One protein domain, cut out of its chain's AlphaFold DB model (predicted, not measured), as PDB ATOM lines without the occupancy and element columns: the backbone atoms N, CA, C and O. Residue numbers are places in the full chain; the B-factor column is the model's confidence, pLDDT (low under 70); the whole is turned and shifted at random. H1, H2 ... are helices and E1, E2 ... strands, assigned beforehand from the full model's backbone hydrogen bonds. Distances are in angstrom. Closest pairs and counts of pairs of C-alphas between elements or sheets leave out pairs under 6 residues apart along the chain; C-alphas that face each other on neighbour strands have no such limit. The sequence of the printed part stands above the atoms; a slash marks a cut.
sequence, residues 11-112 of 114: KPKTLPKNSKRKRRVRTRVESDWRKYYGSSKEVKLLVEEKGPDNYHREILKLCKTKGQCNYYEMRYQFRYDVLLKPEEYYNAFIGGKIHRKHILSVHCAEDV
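AT A GLANCE: This is residues 11 to 112 of the 114 residues of an uncharacterized protein of Saprospirales bacterium (UniProt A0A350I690). A long two-stranded hairpin, E1 and E2, makes an arm at one end of a loose, open model, and at the other end three separate helices are spread in a loose row, H1, then H2, then H3, joined by long loops. H2 is the helix nearest the mean of the C-alphas. The printed part has 102 residues, with two antiparallel strands followed by three helices in the order E1, E2, H1, H2, H3; the class is mixed, helices and strands, and under half of the residues are in named elements. The whole is loose, with a radius of gyration of the C-alphas of 18.3 A, and spans 56 by 44 by 24 A, only just flat.

IN THESE COORDINATES: E1 is residues 11 to 15, 12.7 A long, with C-alpha 11 at (-12.916, -20.002, 34.501). E2 is residues 25 to 30, 16.2 A long. H2, residues 66 to 79, is 19.7 A long and begins at C-alpha 66, (-19.702, -20.018, 43.335). H1 is residues 41 to 50, 14.3 A long. H3 is residues 104 to 110, 10.9 A long, with C-alpha 110 at (-25.052, -8.681, 56.616).

HOW THE PARTS SIT: E1 and E2 form an antiparallel hairpin at 142 degrees between directions, with N 13 and O 27 at 2.9 A and N 27 and O 13 at 2.8 A, within hydrogen-bond range. H2 is apart from both strands and from H1. H2 and H3 are close but not clearly touching; their closest C-alphas, of Gln 68 and Val 106, are 7.9 A apart. They run the same way at a steep tilt of 63 degrees. H1 and H3 are apart. In H1 and H2 every O i to N i+4 pair is within hydrogen-bond range; in H3 it is 1 of 3, beside 2 of 4 O i to N i+3 pairs.

THE WHOLE: The two farthest C-alphas, of Ser 19 and Leu 84, are 56.3 A apart. The printed part has no cut. The links from H1 to H2, 15 residues, and from H2 to H3, 24 residues, are long. Residues 107 to 112, of which 107 to 110 belong to H3, stand free. Mean pLDDT of the printed part is 90.6; residues 106 to 112 are under 70.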
ATOM      1  N   LYS A  11     -12.879 -18.558  34.762       92.44
ATOM      2  CA  LYS A  11     -12.916 -20.002  34.501       92.44
ATOM      3  C   LYS A  11     -11.568 -20.647  34.848       92.44
ATOM      4  O   LYS A  11     -10.520 -20.068  34.545       92.44
ATOM      5  N   PRO A  12     -11.556 -21.824  35.499       93.31
ATOM      6  CA  PRO A  12     -10.319 -22.560  35.725       93.31
ATOM      7  C   PRO A  12      -9.744 -23.017  34.379       93.31
ATOM      8  O   PRO A  12     -10.473 -23.513  33.522       93.31
ATOM      9  N   LYS A  13      -8.433 -22.868  34.199       94.94
ATOM     10  CA  LYS A  13      -7.699 -23.342  33.024       94.94
ATOM     11  C   LYS A  13      -6.506 -24.152  33.502       94.94
ATOM     12  O   LYS A  13      -5.749 -23.703  34.355       94.94
ATOM     13  N   THR A  14      -6.332 -25.353  32.964       95.50
ATOM     14  CA  THR A  14      -5.135 -26.154  33.238       95.50
ATOM     15  C   THR A  14      -4.228 -26.083  32.025       95.50
ATOM     16  O   THR A  14      -4.628 -26.466  30.929       95.50
ATOM     17  N   LEU A  15      -3.017 -25.570  32.215       93.62
ATOM     18  CA  LEU A  15      -2.013 -25.492  31.164       93.62
ATOM     19  C   LEU A  15      -1.221 -26.811  31.125       93.62
ATOM     20  O   LEU A  15      -0.760 -27.262  32.184       93.62
ATOM     21  N   PRO A  16      -1.081 -27.447  29.946       93.75
ATOM     22  CA  PRO A  16      -0.350 -28.701  29.810       93.75
ATOM     23  C   PRO A  16       1.157 -28.495  30.006       93.75
ATOM     24  O   PRO A  16       1.660 -27.367  30.005       93.75
ATOM     25  N   LYS A  17       1.882 -29.606  30.178       94.75
ATOM     26  CA  LYS A  17       3.349 -29.595  30.180       94.75
ATOM     27  C   LYS A  17       3.851 -29.187  28.792       94.75
ATOM     28  O   LYS A  17       3.258 -29.572  27.789       94.75
ATOM     29  N   ASN A  18       4.932 -28.419  28.740       93.94
ATOM     30  CA  ASN A  18       5.660 -28.125  27.505       93.94
ATOM     31  C   ASN A  18       7.159 -28.008  27.808       93.94
ATOM     32  O   ASN A  18       7.550 -28.102  28.970       93.94
ATOM     33  N   SER A  19       7.991 -27.763  26.793       91.38
ATOM     34  CA  SER A  19       9.451 -27.624  26.947       91.38
ATOM     35  C   SER A  19       9.865 -26.644  28.057       91.38
ATOM     36  O   SER A  19      10.847 -26.878  28.752       91.38
ATOM     37  N   LYS A  20       9.073 -25.588  28.290       89.81
ATOM     38  CA  LYS A  20       9.295 -24.590  29.352       89.81
ATOM     39  C   LYS A  20       8.633 -24.936  30.697       89.81
ATOM     40  O   LYS A  20       8.985 -24.355  31.718       89.81
ATOM     41  N   ARG A  21       7.656 -25.851  30.740       88.31
ATOM     42  CA  ARG A  21       6.870 -26.196  31.943       88.31
ATOM     43  C   ARG A  21       6.927 -27.690  32.231       88.31
ATOM     44  O   ARG A  21       6.172 -28.478  31.660       88.31
ATOM     45  N   LYS A  22       7.744 -28.051  33.227       91.00
ATOM     46  CA  LYS A  22       7.924 -29.433  33.715       91.00
ATOM     47  C   LYS A  22       6.668 -30.030  34.387       91.00
ATOM     48  O   LYS A  22       6.519 -31.252  34.441       91.00
ATOM     49  N   ARG A  23       5.729 -29.198  34.868       93.25
ATOM     50  CA  ARG A  23       4.461 -29.621  35.507       93.25
ATOM     51  C   ARG A  23       3.235 -28.926  34.914       93.25
ATOM     52  O   ARG A  23       3.342 -27.821  34.391       93.25
ATOM     53  N   ARG A  24       2.064 -29.567  35.037       93.56
ATOM     54  CA  ARG A  24       0.774 -28.928  34.725       93.56
ATOM     55  C   ARG A  24       0.536 -27.790  35.711       93.56
ATOM     56  O   ARG A  24       0.752 -27.961  36.910       93.56
ATOM     57  N   VAL A  25       0.069 -26.653  35.212       94.19
ATOM     58  CA  VAL A  25      -0.204 -25.471  36.042       94.19
ATOM     59  C   VAL A  25      -1.694 -25.174  35.997       94.19
ATOM     60  O   VAL A  25      -2.272 -25.050  34.918       94.19
ATOM     61  N   ARG A  26      -2.321 -25.072  37.173       93.44
ATOM     62  CA  ARG A  26      -3.712 -24.630  37.309       93.44
ATOM     63  C   ARG A  26      -3.725 -23.110  37.399       93.44
ATOM     64  O   ARG A  26      -3.155 -22.543  38.324       93.44
ATOM     65  N   THR A  27      -4.372 -22.464  36.444       94.19
ATOM     66  CA  THR A  27      -4.550 -21.014  36.385       94.19
ATOM     67  C   THR A  27      -6.034 -20.667  36.272       94.19
ATOM     68  O   THR A  27      -6.907 -21.540  36.219       94.19
ATOM     69  N   ARG A  28      -6.339 -19.370  36.268       94.06
ATOM     70  CA  ARG A  28      -7.669 -18.837  35.973       94.06
ATOM     71  C   ARG A  28      -7.553 -17.903  34.782       94.06
ATOM     72  O   ARG A  28      -6.550 -17.212  34.646       94.06
ATOM     73  N   VAL A  29      -8.563 -17.907  33.927       95.62
ATOM     74  CA  VAL A  29      -8.678 -16.950  32.824       95.62
ATOM     75  C   VAL A  29     -10.030 -16.266  32.899       95.62
ATOM     76  O   VAL A  29     -10.994 -16.857  33.402       95.62
ATOM     77  N   GLU A  30     -10.091 -15.027  32.430       96.38
ATOM     78  CA  GLU A  30     -11.344 -14.286  32.376       96.38
ATOM     79  C   GLU A  30     -12.325 -14.987  31.424       96.38
ATOM     80  O   GLU A  30     -11.957 -15.627  30.431       96.38
ATOM     81  N   SER A  31     -13.591 -14.952  31.803       94.94
ATOM     82  CA  SER A  31     -14.704 -15.421  30.998       94.94
ATOM     83  C   SER A  31     -15.200 -14.321  30.060       94.94
ATOM     84  O   SER A  31     -14.898 -13.142  30.206       94.94
ATOM     85  N   ASP A  32     -16.071 -14.714  29.150       94.06
ATOM     86  CA  ASP A  32     -16.864 -13.868  28.264       94.06
ATOM     87  C   ASP A  32     -17.991 -13.093  28.980       94.06
ATOM     88  O   ASP A  32     -18.945 -12.680  28.329       94.06
ATOM     89  N   TRP A  33     -17.934 -12.887  30.304       93.88
ATOM     90  CA  TRP A  33     -19.034 -12.278  31.069       93.88
ATOM     91  C   TRP A  33     -19.523 -10.939  30.497       93.88
ATOM     92  O   TRP A  33     -20.726 -10.685  30.478       93.88
ATOM     93  N   ARG A  34     -18.620 -10.127  29.935       91.94
ATOM     94  CA  ARG A  34     -18.958  -8.843  29.299       91.94
ATOM     95  C   ARG A  34     -19.828  -8.985  28.055       91.94
ATOM     96  O   ARG A  34     -20.579  -8.066  27.770       91.94
ATOM     97  N   LYS A  35     -19.770 -10.113  27.343       92.94
ATOM     98  CA  LYS A  35     -20.562 -10.395  26.129       92.94
ATOM     99  C   LYS A  35     -21.626 -11.477  26.352       92.94
ATOM    100  O   LYS A  35     -22.233 -11.958  25.406       92.94
ATOM    101  N   TYR A  36     -21.834 -11.887  27.600       93.94
ATOM    102  CA  TYR A  36     -22.775 -12.938  27.957       93.94
ATOM    103  C   TYR A  36     -24.158 -12.352  28.265       93.94
ATOM    104  O   TYR A  36     -24.274 -11.463  29.111       93.94
ATOM    105  N   TYR A  37     -25.189 -12.887  27.605       93.75
ATOM    106  CA  TYR A  37     -26.587 -12.449  27.743       93.75
ATOM    107  C   TYR A  37     -27.499 -13.477  28.432       93.75
ATOM    108  O   TYR A  37     -28.620 -13.154  28.803       93.75
ATOM    109  N   GLY A  38     -27.023 -14.703  28.665       92.38
ATOM    110  CA  GLY A  38     -27.783 -15.729  29.381       92.38
ATOM    111  C   GLY A  38     -27.488 -17.147  28.904       92.38
ATOM    112  O   GLY A  38     -26.755 -17.367  27.937       92.38
ATOM    113  N   SER A  39     -28.031 -18.144  29.609       90.94
ATOM    114  CA  SER A  39     -27.949 -19.556  29.196       90.94
ATOM    115  C   SER A  39     -29.170 -20.030  28.418       90.94
ATOM    116  O   SER A  39     -29.059 -21.072  27.774       90.94
ATOM    117  N   SER A  40     -30.272 -19.274  28.422       93.25
ATOM    118  CA  SER A  40     -31.442 -19.571  27.590       93.25
ATOM    119  C   SER A  40     -31.066 -19.549  26.105       93.25
ATOM    120  O   SER A  40     -30.344 -18.657  25.656       93.25
ATOM    121  N   LYS A  41     -31.516 -20.562  25.356       92.44
ATOM    122  CA  LYS A  41     -31.308 -20.638  23.902       92.44
ATOM    123  C   LYS A  41     -32.078 -19.529  23.190       92.44
ATOM    124  O   LYS A  41     -31.507 -18.869  22.335       92.44
ATOM    125  N   GLU A  42     -33.312 -19.281  23.615       93.00
ATOM    126  CA  GLU A  42     -34.188 -18.243  23.063       93.00
ATOM    127  C   GLU A  42     -33.562 -16.857  23.208       93.00
ATOM    128  O   GLU A  42     -33.415 -16.140  22.227       93.00
ATOM    129  N   VAL A  43     -33.075 -16.512  24.407       93.44
ATOM    130  CA  VAL A  43     -32.414 -15.214  24.642       93.44
ATOM    131  C   VAL A  43     -31.183 -15.044  23.752       93.44
ATOM    132  O   VAL A  43     -30.930 -13.949  23.268       93.44
ATOM    133  N   LYS A  44     -30.410 -16.110  23.515       93.94
ATOM    134  CA  LYS A  44     -29.231 -16.032  22.639       93.94
ATOM    135  C   LYS A  44     -29.615 -15.760  21.189       93.94
ATOM    136  O   LYS A  44     -29.001 -14.886  20.591       93.94
ATOM    137  N   LEU A  45     -30.621 -16.465  20.670       94.69
ATOM    138  CA  LEU A  45     -31.127 -16.253  19.312       94.69
ATOM    139  C   LEU A  45     -31.655 -14.824  19.151       94.69
ATOM    140  O   LEU A  45     -31.257 -14.116  18.238       94.69
ATOM    141  N   LEU A  46     -32.438 -14.343  20.117       94.12
ATOM    142  CA  LEU A  46     -32.979 -12.986  20.091       94.12
ATOM    143  C   LEU A  46     -31.895 -11.894  20.153       94.12
ATOM    144  O   LEU A  46     -32.087 -10.801  19.620       94.12
ATOM    145  N   VAL A  47     -30.771 -12.153  20.829       94.25
ATOM    146  CA  VAL A  47     -29.611 -11.243  20.856       94.25
ATOM    147  C   VAL A  47     -28.848 -11.275  19.534       94.25
ATOM    148  O   VAL A  47     -28.337 -10.242  19.112       94.25
ATOM    149  N   GLU A  48     -28.773 -12.430  18.878       93.38
ATOM    150  CA  GLU A  48     -28.163 -12.575  17.554       93.38
ATOM    151  C   GLU A  48     -28.997 -11.874  16.473       93.38
ATOM    152  O   GLU A  48     -28.443 -11.145  15.655       93.38
ATOM    153  N   GLU A  49     -30.324 -12.002  16.533       94.50
ATOM    154  CA  GLU A  49     -31.258 -11.392  15.579       94.50
ATOM    155  C   GLU A  49     -31.391  -9.876  15.751       94.50
ATOM    156  O   GLU A  49     -31.369  -9.129  14.775       94.50
ATOM    157  N   LYS A  50     -31.560  -9.403  16.993       93.12
ATOM    158  CA  LYS A  50     -31.821  -7.979  17.274       93.12
ATOM    159  C   LYS A  50     -30.550  -7.193  17.568       93.12
ATOM    160  O   LYS A  50     -30.590  -5.971  17.610       93.12
ATOM    161  N   GLY A  51     -29.428  -7.865  17.793       92.69
ATOM    162  CA  GLY A  51     -28.179  -7.236  18.198       92.69
ATOM    163  C   GLY A  51     -28.096  -6.924  19.703       92.69
ATOM    164  O   GLY A  51     -29.111  -6.805  20.397       92.69
ATOM    165  N   PRO A  52     -26.865  -6.786  20.232       91.06
ATOM    166  CA  PRO A  52     -26.595  -6.632  21.664       91.06
ATOM    167  C   PRO A  52     -27.102  -5.315  22.268       91.06
ATOM    168  O   PRO A  52     -27.455  -5.295  23.446       91.06
ATOM    169  N   ASP A  53     -27.157  -4.239  21.482       92.12
ATOM    170  CA  ASP A  53     -27.489  -2.889  21.965       92.12
ATOM    171  C   ASP A  53     -28.970  -2.741  22.352       92.12
ATOM    172  O   ASP A  53     -29.333  -1.857  23.123       92.12
ATOM    173  N   ASN A  54     -29.819  -3.667  21.895       92.75
ATOM    174  CA  ASN A  54     -31.239  -3.735  22.246       92.75
ATOM    175  C   ASN A  54     -31.509  -4.364  23.626       92.75
ATOM    176  O   ASN A  54     -32.667  -4.522  24.019       92.75
ATOM    177  N   TYR A  55     -30.463  -4.731  24.372       92.75
ATOM    178  CA  TYR A  55     -30.595  -5.396  25.664       92.75
ATOM    179  C   TYR A  55     -29.845  -4.658  26.765       92.75
ATOM    180  O   TYR A  55     -28.625  -4.501  26.736       92.75
ATOM    181  N   HIS A  56     -30.578  -4.308  27.818       93.56
ATOM    182  CA  HIS A  56     -29.988  -3.844  29.062       93.56
ATOM    183  C   HIS A  56     -29.585  -5.030  29.947       93.56
ATOM    184  O   HIS A  56     -30.330  -6.003  30.089       93.56
ATOM    185  N   ARG A  57     -28.403  -4.949  30.565       93.94
ATOM    186  CA  ARG A  57     -27.904  -5.949  31.515       93.94
ATOM    187  C   ARG A  57     -27.509  -5.275  32.816       93.94
ATOM    188  O   ARG A  57     -26.685  -4.366  32.816       93.94
ATOM    189  N   GLU A  58     -28.030  -5.809  33.910       95.12
ATOM    190  CA  GLU A  58     -27.788  -5.320  35.261       95.12
ATOM    191  C   GLU A  58     -27.214  -6.441  36.138       95.12
ATOM    192  O   GLU A  58     -27.615  -7.605  36.045       95.12
ATOM    193  N   ILE A  59     -26.255  -6.100  37.002       95.38
ATOM    194  CA  ILE A  59     -25.704  -7.033  37.988       95.38
ATOM    195  C   ILE A  59     -26.519  -6.918  39.277       95.38
ATOM    196  O   ILE A  59     -26.295  -6.011  40.069       95.38
ATOM    197  N   LEU A  60     -27.401  -7.889  39.530       95.62
ATOM    198  CA  LEU A  60     -28.243  -7.900  40.738       95.62
ATOM    199  C   LEU A  60     -27.444  -8.107  42.039       95.62
ATOM    200  O   LEU A  60     -27.782  -7.555  43.083       95.62
ATOM    201  N   LYS A  61     -26.398  -8.947  42.005       94.62
ATOM    202  CA  LYS A  61     -25.544  -9.236  43.169       94.62
ATOM    203  C   LYS A  61     -24.166  -9.729  42.746       94.62
ATOM    204  O   LYS A  61     -24.035 -10.749  42.068       94.62
ATOM    205  N   LEU A  62     -23.121  -9.067  43.241       94.56
ATOM    206  CA  LEU A  62     -21.759  -9.595  43.185       94.56
ATOM    207  C   LEU A  62     -21.543 -10.621  44.302       94.56
ATOM    208  O   LEU A  62     -21.823 -10.366  45.471       94.56
ATOM    209  N   CYS A  63     -21.036 -11.797  43.932       92.75
ATOM    210  CA  CYS A  63     -20.809 -12.914  44.847       92.75
ATOM    211  C   CYS A  63     -19.318 -13.259  44.919       92.75
ATOM    212  O   CYS A  63     -18.640 -13.321  43.893       92.75
ATOM    213  N   LYS A  64     -18.814 -13.557  46.122       90.25
ATOM    214  CA  LYS A  64     -17.404 -13.932  46.335       90.25
ATOM    215  C   LYS A  64     -17.138 -15.388  45.952       90.25
ATOM    216  O   LYS A  64     -16.051 -15.728  45.485       90.25
ATOM    217  N   THR A  65     -18.126 -16.265  46.140       91.94
ATOM    218  CA  THR A  65     -17.994 -17.705  45.870       91.94
ATOM    219  C   THR A  65     -19.035 -18.208  44.872       91.94
ATOM    220  O   THR A  65     -20.102 -17.621  44.688       91.94
ATOM    221  N   LYS A  66     -18.748 -19.355  44.241       91.88
ATOM    222  CA  LYS A  66     -19.702 -20.018  43.335       91.88
ATOM    223  C   LYS A  66     -20.979 -20.461  44.052       91.88
ATOM    224  O   LYS A  66     -22.054 -20.413  43.467       91.88
ATOM    225  N   GLY A  67     -20.849 -20.884  45.310       92.94
ATOM    226  CA  GLY A  67     -21.976 -21.319  46.130       92.94
ATOM    227  C   GLY A  67     -22.942 -20.174  46.435       92.94
ATOM    228  O   GLY A  67     -24.143 -20.342  46.243       92.94
ATOM    229  N   GLN A  68     -22.412 -19.004  46.807       93.12
ATOM    230  CA  GLN A  68     -23.206 -17.782  46.983       93.12
ATOM    231  C   GLN A  68     -23.942 -17.408  45.695       93.12
ATOM    232  O   GLN A  68     -25.141 -17.160  45.722       93.12
ATOM    233  N   CYS A  69     -23.241 -17.434  44.561       94.12
ATOM    234  CA  CYS A  69     -23.823 -17.084  43.269       94.12
ATOM    235  C   CYS A  69     -24.989 -18.007  42.884       94.12
ATOM    236  O   CYS A  69     -26.037 -17.521  42.478       94.12
ATOM    237  N   ASN A  70     -24.843 -19.325  43.084       94.44
ATOM    238  CA  ASN A  70     -25.938 -20.270  42.856       94.44
ATOM    239  C   ASN A  70     -27.131 -20.009  43.789       94.44
ATOM    240  O   ASN A  70     -28.272 -20.091  43.351       94.44
ATOM    241  N   TYR A  71     -26.881 -19.719  45.068       94.94
ATOM    242  CA  TYR A  71     -27.956 -19.458  46.022       94.94
ATOM    243  C   TYR A  71     -28.721 -18.184  45.681       94.94
ATOM    244  O   TYR A  71     -29.944 -18.219  45.643       94.94
ATOM    245  N   TYR A  72     -28.022 -17.078  45.409       95.62
ATOM    246  CA  TYR A  72     -28.684 -15.824  45.066       95.62
ATOM    247  C   TYR A  72     -29.401 -15.903  43.717       95.62
ATOM    248  O   TYR A  72     -30.495 -15.368  43.616       95.62
ATOM    249  N   GLU A  73     -28.861 -16.612  42.718       96.00
ATOM    250  CA  GLU A  73     -29.588 -16.892  41.470       96.00
ATOM    251  C   GLU A  73     -30.946 -17.541  41.764       96.00
ATOM    252  O   GLU A  73     -31.975 -16.993  41.377       96.00
ATOM    253  N   MET A  74     -30.955 -18.646  42.520       96.25
ATOM    254  CA  MET A  74     -32.198 -19.321  42.903       96.25
ATOM    255  C   MET A  74     -33.095 -18.406  43.745       96.25
ATOM    256  O   MET A  74     -34.289 -18.314  43.485       96.25
ATOM    257  N   ARG A  75     -32.533 -17.685  44.724       95.62
ATOM    258  CA  ARG A  75     -33.275 -16.761  45.595       95.62
ATOM    259  C   ARG A  75     -33.978 -15.671  44.790       95.62
ATOM    260  O   ARG A  75     -35.129 -15.378  45.086       95.62
ATOM    261  N   TYR A  76     -33.320 -15.081  43.792       97.44
ATOM    262  CA  TYR A  76     -33.944 -14.087  42.917       97.44
ATOM    263  C   TYR A  76     -34.977 -14.723  41.989       97.44
ATOM    264  O   TYR A  76     -36.066 -14.183  41.852       97.44
ATOM    265  N   GLN A  77     -34.683 -15.882  41.398       97.25
ATOM    266  CA  GLN A  77     -35.644 -16.580  40.542       97.25
ATOM    267  C   GLN A  77     -36.937 -16.944  41.293       97.25
ATOM    268  O   GLN A  77     -38.019 -16.756  40.746       97.25
ATOM    269  N   PHE A  78     -36.837 -17.386  42.551       97.06
ATOM    270  CA  PHE A  78     -38.002 -17.592  43.415       97.06
ATOM    271  C   PHE A  78     -38.658 -16.276  43.828       97.06
ATOM    272  O   PHE A  78     -39.863 -16.150  43.719       97.06
ATOM    273  N   ARG A  79     -37.887 -15.265  44.249       97.31
ATOM    274  CA  ARG A  79     -38.434 -13.956  44.654       97.31
ATOM    275  C   ARG A  79     -39.273 -13.290  43.561       97.31
ATOM    276  O   ARG A  79     -40.186 -12.543  43.885       97.31
ATOM    277  N   TYR A  80     -38.909 -13.492  42.298       97.19
ATOM    278  CA  TYR A  80     -39.620 -12.926  41.153       97.19
ATOM    279  C   TYR A  80     -40.586 -13.912  40.488       97.19
ATOM    280  O   TYR A  80     -41.132 -13.584  39.437       97.19
ATOM    281  N   ASP A  81     -40.773 -15.102  41.070       97.62
ATOM    282  CA  ASP A  81     -41.671 -16.146  40.575       97.62
ATOM    283  C   ASP A  81     -41.506 -16.422  39.075       97.62
ATOM    284  O   ASP A  81     -42.474 -16.541  38.325       97.62
ATOM    285  N   VAL A  82     -40.255 -16.514  38.611       97.38
ATOM    286  CA  VAL A  82     -39.952 -16.481  37.168       97.38
ATOM    287  C   VAL A  82     -40.596 -17.619  36.371       97.38
ATOM    288  O   VAL A  82     -40.793 -17.474  35.173       97.38
ATOM    289  N   LEU A  83     -40.935 -18.739  37.023       96.75
ATOM    290  CA  LEU A  83     -41.627 -19.868  36.390       96.75
ATOM    291  C   LEU A  83     -43.146 -19.672  36.297       96.75
ATOM    292  O   LEU A  83     -43.782 -20.297  35.458       96.75
ATOM    293  N   LEU A  84     -43.728 -18.823  37.149       97.50
ATOM    294  CA  LEU A  84     -45.165 -18.526  37.148       97.50
ATOM    295  C   LEU A  84     -45.522 -17.394  36.178       97.50
ATOM    296  O   LEU A  84     -46.698 -17.133  35.942       97.50
ATOM    297  N   LYS A  85     -44.513 -16.719  35.616       96.94
ATOM    298  CA  LYS A  85     -44.668 -15.551  34.745       96.94
ATOM    299  C   LYS A  85     -43.996 -15.764  33.380       96.94
ATOM    300  O   LYS A  85     -43.034 -15.056  33.061       96.94
ATOM    301  N   PRO A  86     -44.485 -16.713  32.559       94.38
ATOM    302  CA  PRO A  86     -43.878 -17.042  31.267       94.38
ATOM    303  C   PRO A  86     -43.935 -15.890  30.254       94.38
ATOM    304  O   PRO A  86     -43.106 -15.841  29.358       94.38
ATOM    305  N   GLU A  87     -44.861 -14.939  30.405       94.94
ATOM    306  CA  GLU A  87     -44.942 -13.739  29.553       94.94
ATOM    307  C   GLU A  87     -43.951 -12.640  29.962       94.94
ATOM    308  O   GLU A  87     -43.653 -11.732  29.185       94.94
ATOM    309  N   GLU A  88     -43.404 -12.708  31.180       96.31
ATOM    310  CA  GLU A  88     -42.426 -11.742  31.678       96.31
ATOM    311  C   GLU A  88     -41.001 -12.292  31.654       96.31
ATOM    312  O   GLU A  88     -40.074 -11.509  31.435       96.31
ATOM    313  N   TYR A  89     -40.798 -13.599  31.855       97.06
ATOM    314  CA  TYR A  89     -39.479 -14.212  32.020       97.06
ATOM    315  C   TYR A  89     -39.211 -15.348  31.030       97.06
ATOM    316  O   TYR A  89     -39.987 -16.283  30.905       97.06
ATOM    317  N   TYR A  90     -38.022 -15.337  30.423       96.31
ATOM    318  CA  TYR A  90     -37.508 -16.434  29.584       96.31
ATOM    319  C   TYR A  90     -36.973 -17.634  30.392       96.31
ATOM    320  O   TYR A  90     -36.319 -18.531  29.855       96.31
ATOM    321  N   ASN A  91     -37.115 -17.617  31.716       96.69
ATOM    322  CA  ASN A  91     -36.620 -18.677  32.583       96.69
ATOM    323  C   ASN A  91     -37.589 -19.862  32.558       96.69
ATOM    324  O   ASN A  91     -38.701 -19.749  33.048       96.69
ATOM    325  N   ALA A  92     -37.137 -21.018  32.067       95.06
ATOM    326  CA  ALA A  92     -37.948 -22.240  32.029       95.06
ATOM    327  C   ALA A  92     -37.627 -23.244  33.156       95.06
ATOM    328  O   ALA A  92     -38.329 -24.234  33.331       95.06
ATOM    329  N   PHE A  93     -36.541 -23.033  33.910       94.31
ATOM    330  CA  PHE A  93     -36.095 -23.954  34.958       94.31
ATOM    331  C   PHE A  93     -35.329 -23.227  36.070       94.31
ATOM    332  O   PHE A  93     -34.491 -22.364  35.791       94.31
ATOM    333  N   ILE A  94     -35.575 -23.633  37.318       95.19
ATOM    334  CA  ILE A  94     -34.816 -23.228  38.508       95.19
ATOM    335  C   ILE A  94     -34.206 -24.486  39.120       95.19
ATOM    336  O   ILE A  94     -34.915 -25.439  39.435       95.19
ATOM    337  N   GLY A  95     -32.892 -24.491  39.343       92.06
ATOM    338  CA  GLY A  95     -32.253 -25.623  40.000       92.06
ATOM    339  C   GLY A  95     -30.817 -25.372  40.432       92.06
ATOM    340  O   GLY A  95     -30.061 -24.622  39.814       92.06
ATOM    341  N   GLY A  96     -30.424 -26.050  41.508       87.75
ATOM    342  CA  GLY A  96     -29.076 -25.989  42.051       87.75
ATOM    343  C   GLY A  96     -28.935 -26.776  43.351       87.75
ATOM    344  O   GLY A  96     -29.902 -27.012  44.067       87.75
ATOM    345  N   LYS A  97     -27.700 -27.180  43.668       91.00
ATOM    346  CA  LYS A  97     -27.361 -27.852  44.931       91.00
ATOM    347  C   LYS A  97     -26.735 -26.854  45.897       91.00
ATOM    348  O   LYS A  97     -25.586 -26.440  45.706       91.00
ATOM    349  N   ILE A  98     -27.475 -26.477  46.937       91.56
ATOM    350  CA  ILE A  98     -27.024 -25.527  47.959       91.56
ATOM    351  C   ILE A  98     -26.926 -26.220  49.316       91.56
ATOM    352  O   ILE A  98     -27.812 -26.959  49.722       91.56
ATOM    353  N   HIS A  99     -25.830 -25.956  50.024       91.44
ATOM    354  CA  HIS A  99     -25.626 -26.361  51.411       91.44
ATOM    355  C   HIS A  99     -25.370 -25.116  52.257       91.44
ATOM    356  O   HIS A  99     -24.816 -24.141  51.743       91.44
ATOM    357  N   ARG A 100     -25.657 -25.176  53.563       90.06
ATOM    358  CA  ARG A 100     -25.416 -24.070  54.511       90.06
ATOM    359  C   ARG A 100     -23.999 -23.495  54.399       90.06
ATOM    360  O   ARG A 100     -23.832 -22.285  54.317       90.06
ATOM    361  N   LYS A 101     -22.987 -24.360  54.248       90.19
ATOM    362  CA  LYS A 101     -21.575 -23.972  54.060       90.19
ATOM    363  C   LYS A 101     -21.313 -22.999  52.904       90.19
ATOM    364  O   LYS A 101     -20.320 -22.285  52.924       90.19
ATOM    365  N   HIS A 102     -22.175 -22.969  51.887       89.06
ATOM    366  CA  HIS A 102     -22.036 -22.047  50.761       89.06
ATOM    367  C   HIS A 102     -22.379 -20.598  51.137       89.06
ATOM    368  O   HIS A 102     -21.920 -19.691  50.445       89.06
ATOM    369  N   ILE A 103     -23.152 -20.398  52.212       86.94
ATOM    370  CA  ILE A 103     -23.747 -19.117  52.625       86.94
ATOM    371  C   ILE A 103     -23.264 -18.676  54.014       86.94
ATOM    372  O   ILE A 103     -23.500 -17.545  54.404       86.94
ATOM    373  N   LEU A 104     -22.495 -19.501  54.737       79.88
ATOM    374  CA  LEU A 104     -21.943 -19.137  56.057       79.88
ATOM    375  C   LEU A 104     -21.195 -17.793  56.063       79.88
ATOM    376  O   LEU A 104     -21.297 -17.032  57.012       79.88
ATOM    377  N   SER A 105     -20.481 -17.478  54.981       70.88
ATOM    378  CA  SER A 105     -19.755 -16.208  54.828       70.88
ATOM    379  C   SER A 105     -20.640 -14.999  54.509       70.88
ATOM    380  O   SER A 105     -20.124 -13.890  54.428       70.88
ATOM    381  N   VAL A 106     -21.935 -15.209  54.260       64.44
ATOM    382  CA  VAL A 106     -22.911 -14.142  54.006       64.44
ATOM    383  C   VAL A 106     -23.478 -13.614  55.319       64.44
ATOM    384  O   VAL A 106     -23.545 -12.403  55.468       64.44
ATOM    385  N   HIS A 107     -23.794 -14.496  56.276       56.78
ATOM    386  CA  HIS A 107     -24.323 -14.102  57.589       56.78
ATOM    387  C   HIS A 107     -23.400 -13.092  58.285       56.78
ATOM    388  O   HIS A 107     -23.813 -11.985  58.580       56.78
ATOM    389  N   CYS A 108     -22.098 -13.379  58.330       49.53
ATOM    390  CA  CYS A 108     -21.105 -12.491  58.938       49.53
ATOM    391  C   CYS A 108     -20.907 -11.133  58.222       49.53
ATOM    392  O   CYS A 108     -20.145 -10.307  58.709       49.53
ATOM    393  N   ALA A 109     -21.486 -10.922  57.033       53.84
ATOM    394  CA  ALA A 109     -21.340  -9.685  56.259       53.84
ATOM    395  C   ALA A 109     -22.617  -8.830  56.226       53.84
ATOM    396  O   ALA A 109     -22.513  -7.636  55.961       53.84
ATOM    397  N   GLU A 110     -23.794  -9.425  56.449       52.88
ATOM    398  CA  GLU A 110     -25.052  -8.681  56.616       52.88
ATOM    399  C   GLU A 110     -25.159  -8.131  58.058       52.88
ATOM    400  O   GLU A 110     -25.591  -6.998  58.216       52.88
ATOM    401  N   ASP A 111     -24.580  -8.814  59.059       44.00
ATOM    402  CA  ASP A 111     -24.499  -8.364  60.470       44.00
ATOM    403  C   ASP A 111     -23.561  -7.151  60.724       44.00
ATOM    404  O   ASP A 111     -23.376  -6.734  61.862       44.00
ATOM    405  N   VAL A 112     -22.900  -6.610  59.693       47.88
ATOM    406  CA  VAL A 112     -21.980  -5.449  59.806       47.88
ATOM    407  C   VAL A 112     -22.602  -4.182  59.200       47.88
ATOM    408  O   VAL A 112     -21.981  -3.121  59.202       47.88
TER     409      VAL A 112